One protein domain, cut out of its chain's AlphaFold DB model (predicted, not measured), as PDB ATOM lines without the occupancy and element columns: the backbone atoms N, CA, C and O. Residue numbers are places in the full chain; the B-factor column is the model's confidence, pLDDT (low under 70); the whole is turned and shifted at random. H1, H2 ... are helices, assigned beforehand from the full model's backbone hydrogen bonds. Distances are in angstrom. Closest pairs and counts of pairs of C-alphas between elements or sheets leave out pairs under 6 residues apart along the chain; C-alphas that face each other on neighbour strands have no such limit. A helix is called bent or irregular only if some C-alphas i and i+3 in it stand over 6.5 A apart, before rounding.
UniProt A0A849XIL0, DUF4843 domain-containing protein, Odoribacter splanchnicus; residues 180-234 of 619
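This is residues 180 to 234 of the 619 residues of the protein "DUF4843 domain-containing protein" of Odoribacter splanchnicus (UniProt A0A849XIL0). One long helix, H4, runs along the longest axis; H2 crosses it at nearly a right angle, and short H1 and H3 pack near its first residues. The 55 printed residues hold four named helices, H1 to H4 in chain order, and no named strand: all helix. The whole is compact, radius of gyration of the C-alphas 10.9 A, spanning 32 by 19 by 19 A.

H4, residues 216 to 233, is the hub. With residues 216 to 220 alone it touches H1, residues 180 to 186, at a steep tilt of 50 degrees, the same way; closest C-alphas Trp 185 and Asn 220, 6.1 A. H2, residues 191 to 201, only just touches residues 223 to 226 of H4, with 3 pairs of C-alphas within 8 A, about perpendicular at 81 degrees; closest C-alphas Met 197 and Leu 223, 7.0 A. H3, residues 210 to 214, only just touches residues 218 to 219 of H4, only at the corner, with 3 such pairs; closest C-alphas Met 212 and Tyr 219, 5.9 A. Every O i to N i+4 pair is within hydrogen-bond range in H2, H3 and H4; in H1 1 of 3, and 2 of 4 O i to N i+3 pairs.

H4 is 25.4 A long, from C-alpha 216 at (70.531, 16.261, -103.667) to C-alpha 233 at (51.141, 10.680, -119.056). H2 measures 15.4 A, H1 8.7 A, H3 5.2 A. H1 is irregular: C-alphas 181 and 184 are 7.9 A apart.

The C-alphas of Glu 208 and Asn 233, the two farthest apart, are 32.4 A apart. The printed part has no cut, no link is long, and no printed residue is under 70 in pLDDT.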
ATOM      1  N   ASP A 180      71.982  27.937-106.158       95.44
ATOM      2  CA  ASP A 180      73.262  28.009-106.879       95.44
ATOM      3  C   ASP A 180      74.299  27.020-106.307       95.44
ATOM      4  O   ASP A 180      75.043  26.379-107.045       95.44
ATOM      5  N   GLU A 181      74.276  26.787-104.988       94.75
ATOM      6  CA  GLU A 181      75.107  25.777-104.310       94.75
ATOM      7  C   GLU A 181      74.712  24.329-104.672       94.75
ATOM      8  O   GLU A 181      75.389  23.382-104.261       94.75
ATOM      9  N   ARG A 182      73.605  24.130-105.401       94.50
ATOM     10  CA  ARG A 182      73.142  22.839-105.937       94.50
ATOM     11  C   ARG A 182      72.850  22.871-107.441       94.50
ATOM     12  O   ARG A 182      72.283  21.914-107.970       94.50
ATOM     13  N   GLN A 183      73.308  23.902-108.153       94.62
ATOM     14  CA  GLN A 183      73.150  24.066-109.604       94.62
ATOM     15  C   GLN A 183      73.721  22.883-110.409       94.62
ATOM     16  O   GLN A 183      73.207  22.567-111.477       94.62
ATOM     17  N   GLU A 184      74.714  22.161-109.885       94.06
ATOM     18  CA  GLU A 184      75.252  20.938-110.503       94.06
ATOM     19  C   GLU A 184      74.225  19.785-110.568       94.06
ATOM     20  O   GLU A 184      74.183  19.055-111.556       94.06
ATOM     21  N   TRP A 185      73.336  19.671-109.573       96.25
ATOM     22  CA  TRP A 185      72.283  18.642-109.503       96.25
ATOM     23  C   TRP A 185      70.905  19.144-109.941       96.25
ATOM     24  O   TRP A 185      70.080  18.355-110.395       96.25
ATOM     25  N   LEU A 186      70.626  20.443-109.820       95.88
ATOM     26  CA  LEU A 186      69.324  21.033-110.161       95.88
ATOM     27  C   LEU A 186      69.330  21.741-111.525       95.88
ATOM     28  O   LEU A 186      68.281  21.874-112.163       95.88
ATOM     29  N   GLY A 187      70.502  22.142-112.022       95.44
ATOM     30  CA  GLY A 187      70.690  22.992-113.200       95.44
ATOM     31  C   GLY A 187      70.337  24.458-112.932       95.44
ATOM     32  O   GLY A 187      69.988  24.835-111.814       95.44
ATOM     33  N   GLU A 188      70.361  25.277-113.986       96.31
ATOM     34  CA  GLU A 188      69.886  26.671-113.948       96.31
ATOM     35  C   GLU A 188      68.507  26.795-113.285       96.31
ATOM     36  O   GLU A 188      67.643  25.926-113.478       96.31
ATOM     37  N   PHE A 189      68.279  27.877-112.538       96.88
ATOM     38  CA  PHE A 189      66.953  28.168-112.003       96.88
ATOM     39  C   PHE A 189      65.948  28.404-113.142       96.88
ATOM     40  O   PHE A 189      66.223  29.112-114.109       96.88
ATOM     41  N   ASP A 190      64.773  27.793-113.012       95.81
ATOM     42  CA  ASP A 190      63.646  27.933-113.930       95.81
ATOM     43  C   ASP A 190      62.348  27.834-113.117       95.81
ATOM     44  O   ASP A 190      62.217  26.981-112.235       95.81
ATOM     45  N   GLU A 191      61.397  28.728-113.386       94.94
ATOM     46  CA  GLU A 191      60.202  28.890-112.549       94.94
ATOM     47  C   GLU A 191      59.219  27.713-112.687       94.94
ATOM     48  O   GLU A 191      58.569  27.319-111.717       94.94
ATOM     49  N   GLU A 192      59.137  27.105-113.875       94.62
ATOM     50  CA  GLU A 192      58.345  25.891-114.110       94.62
ATOM     51  C   GLU A 192      58.997  24.674-113.434       94.62
ATOM     52  O   GLU A 192      58.295  23.846-112.848       94.62
ATOM     53  N   LYS A 193      60.334  24.579-113.475       96.38
ATOM     54  CA  LYS A 193      61.120  23.532-112.807       96.38
ATOM     55  C   LYS A 193      60.952  23.587-111.294       96.38
ATOM     56  O   LYS A 193      60.625  22.567-110.687       96.38
ATOM     57  N   TYR A 194      61.161  24.749-110.672       96.94
ATOM     58  CA  TYR A 194      61.062  24.843-109.216       96.94
ATOM     59  C   TYR A 194      59.624  24.613-108.739       96.94
ATOM     60  O   TYR A 194      59.405  23.872-107.783       96.94
ATOM     61  N   ALA A 195      58.625  25.125-109.459       95.62
ATOM     62  CA  ALA A 195      57.231  24.817-109.166       95.62
ATOM     63  C   ALA A 195      56.904  23.319-109.247       95.62
ATOM     64  O   ALA A 195      56.193  22.790-108.390       95.62
ATOM     65  N   PHE A 196      57.449  22.614-110.242       96.38
ATOM     66  CA  PHE A 196      57.326  21.162-110.341       96.38
ATOM     67  C   PHE A 196      57.940  20.462-109.120       96.38
ATOM     68  O   PHE A 196      57.276  19.618-108.524       96.38
ATOM     69  N   MET A 197      59.134  20.873-108.673       97.25
ATOM     70  CA  MET A 197      59.758  20.358-107.443       97.25
ATOM     71  C   MET A 197      58.869  20.569-106.209       97.25
ATOM     72  O   MET A 197      58.599  19.615-105.481       97.25
ATOM     73  N   VAL A 198      58.341  21.785-106.007       96.75
ATOM     74  CA  VAL A 198      57.425  22.087-104.888       96.75
ATOM     75  C   VAL A 198      56.138  21.258-104.968       96.75
ATOM     76  O   VAL A 198      55.602  20.864-103.936       96.75
ATOM     77  N   THR A 199      55.658  20.948-106.174       95.06
ATOM     78  CA  THR A 199      54.448  20.134-106.388       95.06
ATOM     79  C   THR A 199      54.688  18.652-106.096       95.06
ATOM     80  O   THR A 199      53.877  18.032-105.413       95.06
ATOM     81  N   VAL A 200      55.803  18.087-106.572       95.56
ATOM     82  CA  VAL A 200      56.179  16.679-106.348       95.56
ATOM     83  C   VAL A 200      56.506  16.433-104.874       95.56
ATOM     84  O   VAL A 200      55.988  15.498-104.269       95.56
ATOM     85  N   SER A 201      57.325  17.294-104.269       95.06
ATOM     86  CA  SER A 201      57.804  17.123-102.889       95.06
ATOM     87  C   SER A 201      56.877  17.710-101.823       95.06
ATOM     88  O   SER A 201      57.124  17.511-100.634       95.06
ATOM     89  N   LYS A 202      55.843  18.467-102.221       95.38
ATOM     90  CA  LYS A 202      54.943  19.238-101.336       95.38
ATOM     91  C   LYS A 202      55.671  20.162-100.346       95.38
ATOM     92  O   LYS A 202      55.148  20.479 -99.276       95.38
ATOM     93  N   GLN A 203      56.892  20.576-100.669       94.81
ATOM     94  CA  GLN A 203      57.784  21.335 -99.793       94.81
ATOM     95  C   GLN A 203      58.634  22.297-100.625       94.81
ATOM     96  O   GLN A 203      59.052  21.961-101.731       94.81
ATOM     97  N   ALA A 204      58.901  23.487-100.084       93.81
ATOM     98  CA  ALA A 204      59.884  24.405-100.648       93.81
ATOM     99  C   ALA A 204      61.306  23.834-100.511       93.81
ATOM    100  O   ALA A 204      61.624  23.179 -99.515       93.81
ATOM    101  N   PHE A 205      62.170  24.119-101.488       95.25
ATOM    102  CA  PHE A 205      63.582  23.741-101.414       95.25
ATOM    103  C   PHE A 205      64.263  24.508-100.273       95.25
ATOM    104  O   PHE A 205      64.134  25.729-100.181       95.25
ATOM    105  N   SER A 206      64.956  23.789 -99.390       93.75
ATOM    106  CA  SER A 206      65.524  24.349 -98.162       93.75
ATOM    107  C   SER A 206      66.763  23.584 -97.708       93.75
ATOM    108  O   SER A 206      66.802  22.354 -97.775       93.75
ATOM    109  N   LYS A 207      67.737  24.319 -97.161       94.31
ATOM    110  CA  LYS A 207      68.964  23.785 -96.543       94.31
ATOM    111  C   LYS A 207      68.682  22.902 -95.322       94.31
ATOM    112  O   LYS A 207      69.445  21.982 -95.042       94.31
ATOM    113  N   GLU A 208      67.563  23.148 -94.640       93.38
ATOM    114  CA  GLU A 208      67.113  22.381 -93.471       93.38
ATOM    115  C   GLU A 208      66.494  21.022 -93.853       93.38
ATOM    116  O   GLU A 208      66.398  20.121 -93.017       93.38
ATOM    117  N   ASN A 209      66.083  20.831 -95.114       93.75
ATOM    118  CA  ASN A 209      65.644  19.521 -95.588       93.75
ATOM    119  C   ASN A 209      66.877  18.689 -95.977       93.75
ATOM    120  O   ASN A 209      67.447  18.850 -97.056       93.75
ATOM    121  N   ASN A 210      67.265  17.760 -95.097       94.25
ATOM    122  CA  ASN A 210      68.431  16.897 -95.297       94.25
ATOM    123  C   ASN A 210      68.419  16.138 -96.634       94.25
ATOM    124  O   ASN A 210      69.470  16.000 -97.250       94.25
ATOM    125  N   HIS A 211      67.260  15.661 -97.089       95.12
ATOM    126  CA  HIS A 211      67.161  14.923 -98.345       95.12
ATOM    127  C   HIS A 211      67.390  15.851 -99.548       95.12
ATOM    128  O   HIS A 211      68.246  15.591-100.389       95.12
ATOM    129  N   MET A 212      66.730  17.013 -99.576       95.56
ATOM    130  CA  MET A 212      66.944  18.012-100.631       95.56
ATOM    131  C   MET A 212      68.373  18.577-100.638       95.56
ATOM    132  O   MET A 212      68.875  18.944-101.702       95.56
ATOM    133  N   TRP A 213      69.031  18.673 -99.476       95.06
ATOM    134  CA  TRP A 213      70.293  19.406 -99.315       95.06
ATOM    135  C   TRP A 213      71.555  18.543 -99.225       95.06
ATOM    136  O   TRP A 213      72.568  18.888 -99.833       95.06
ATOM    137  N   ASN A 214      71.537  17.451 -98.461       92.88
ATOM    138  CA  ASN A 214      72.684  16.552 -98.278       92.88
ATOM    139  C   ASN A 214      72.594  15.293 -99.155       92.88
ATOM    140  O   ASN A 214      73.608  14.625 -99.333       92.88
ATOM    141  N   GLU A 215      71.416  15.001 -99.715       94.81
ATOM    142  CA  GLU A 215      71.164  13.902-100.659       94.81
ATOM    143  C   GLU A 215      70.630  14.418-102.009       94.81
ATOM    144  O   GLU A 215      69.861  13.734-102.684       94.81
ATOM    145  N   THR A 216      71.014  15.634-102.420       95.88
ATOM    146  CA  THR A 216      70.531  16.261-103.667       95.88
ATOM    147  C   THR A 216      70.799  15.407-104.916       95.88
ATOM    148  O   THR A 216      70.080  15.537-105.901       95.88
ATOM    149  N   ASP A 217      71.781  14.503-104.872       94.81
ATOM    150  CA  ASP A 217      72.022  13.468-105.885       94.81
ATOM    151  C   ASP A 217      70.875  12.440-105.995       94.81
ATOM    152  O   ASP A 217      70.415  12.152-107.103       94.81
ATOM    153  N   LYS A 218      70.336  11.958-104.868       94.69
ATOM    154  CA  LYS A 218      69.136  11.103-104.828       94.69
ATOM    155  C   LYS A 218      67.887  11.890-105.204       94.69
ATOM    156  O   LYS A 218      67.105  11.449-106.040       94.69
ATOM    157  N   TYR A 219      67.745  13.095-104.656       96.50
ATOM    158  CA  TYR A 219      66.608  13.967-104.940       96.50
ATOM    159  C   TYR A 219      66.534  14.353-106.432       96.50
ATOM    160  O   TYR A 219      65.455  14.395-107.016       96.50
ATOM    161  N   ASN A 220      67.681  14.552-107.094       96.75
ATOM    162  CA  ASN A 220      67.779  14.705-108.550       96.75
ATOM    163  C   ASN A 220      67.245  13.479-109.311       96.75
ATOM    164  O   ASN A 220      66.574  13.654-110.330       96.75
ATOM    165  N   LEU A 221      67.543  12.259-108.851       95.62
ATOM    166  CA  LEU A 221      67.048  11.029-109.470       95.62
ATOM    167  C   LEU A 221      65.523  10.934-109.355       95.62
ATOM    168  O   LEU A 221      64.857  10.806-110.382       95.62
ATOM    169  N   GLU A 222      64.974  11.111-108.152       96.81
ATOM    170  CA  GLU A 222      63.524  11.112-107.902       96.81
ATOM    171  C   GLU A 222      62.798  12.180-108.741       96.81
ATOM    172  O   GLU A 222      61.765  11.914-109.358       96.81
ATOM    173  N   LEU A 223      63.369  13.386-108.846       97.06
ATOM    174  CA  LEU A 223      62.832  14.468-109.677       97.06
ATOM    175  C   LEU A 223      62.898  14.177-111.183       97.06
ATOM    176  O   LEU A 223      62.025  14.641-111.922       97.06
ATOM    177  N   ARG A 224      63.901  13.428-111.662       97.06
ATOM    178  CA  ARG A 224      63.966  12.963-113.059       97.06
ATOM    179  C   ARG A 224      62.913  11.896-113.336       97.06
ATOM    180  O   ARG A 224      62.196  12.017-114.322       97.06
ATOM    181  N   GLU A 225      62.778  10.911-112.454       96.81
ATOM    182  CA  GLU A 225      61.789   9.836-112.585       96.81
ATOM    183  C   GLU A 225      60.354  10.391-112.568       96.81
ATOM    184  O   GLU A 225      59.570  10.095-113.471       96.81
ATOM    185  N   ALA A 226      60.041  11.301-111.639       97.19
ATOM    186  CA  ALA A 226      58.751  11.991-111.596       97.19
ATOM    187  C   ALA A 226      58.493  12.869-112.839       97.19
ATOM    188  O   ALA A 226      57.354  12.977-113.301       97.19
ATOM    189  N   LEU A 227      59.528  13.513-113.396       97.19
ATOM    190  CA  LEU A 227      59.414  14.331-114.612       97.19
ATOM    191  C   LEU A 227      59.129  13.474-115.851       97.19
ATOM    192  O   LEU A 227      58.314  13.866-116.692       97.19
ATOM    193  N   ASP A 228      59.773  12.313-115.962       96.56
ATOM    194  CA  ASP A 228      59.543  11.367-117.052       96.56
ATOM    195  C   ASP A 228      58.171  10.680-116.920       96.56
ATOM    196  O   ASP A 228      57.458  10.574-117.920       96.56
ATOM    197  N   GLU A 229      57.724  10.320-115.707       97.00
ATOM    198  CA  GLU A 229      56.356   9.828-115.466       97.00
ATOM    199  C   GLU A 229      55.301  10.887-115.828       97.00
ATOM    200  O   GLU A 229      54.341  10.589-116.553       97.00
ATOM    201  N   PHE A 230      55.483  12.138-115.389       95.75
ATOM    202  CA  PHE A 230      54.586  13.239-115.751       95.75
ATOM    203  C   PHE A 230      54.524  13.411-117.273       95.75
ATOM    204  O   PHE A 230      53.440  13.439-117.857       95.75
ATOM    205  N   ASN A 231      55.676  13.475-117.944       96.38
ATOM    206  CA  ASN A 231      55.743  13.699-119.388       96.38
ATOM    207  C   ASN A 231      55.257  12.505-120.227       96.38
ATOM    208  O   ASN A 231      54.798  12.710-121.355       96.38
ATOM    209  N   ALA A 232      55.320  11.278-119.704       96.62
ATOM    210  CA  ALA A 232      54.732  10.102-120.339       96.62
ATOM    211  C   ALA A 232      53.195  10.173-120.352       96.62
ATOM    212  O   ALA A 232      52.577   9.877-121.379       96.62
ATOM    213  N   ASN A 233      52.593  10.611-119.241       95.31
ATOM    214  CA  ASN A 233      51.141  10.680-119.056       95.31
ATOM    215  C   ASN A 233      50.505  11.987-119.577       95.31
ATOM    216  O   ASN A 233      49.328  11.992-119.942       95.31
ATOM    217  N   ALA A 234      51.258  13.088-119.645       92.50
ATOM    218  CA  ALA A 234      50.767  14.393-120.090       92.50
ATOM    219  C   ALA A 234      50.517  14.476-121.610       92.50
ATOM    220  O   ALA A 234      51.250  13.896-122.430       92.50
TER     221      ALA A 234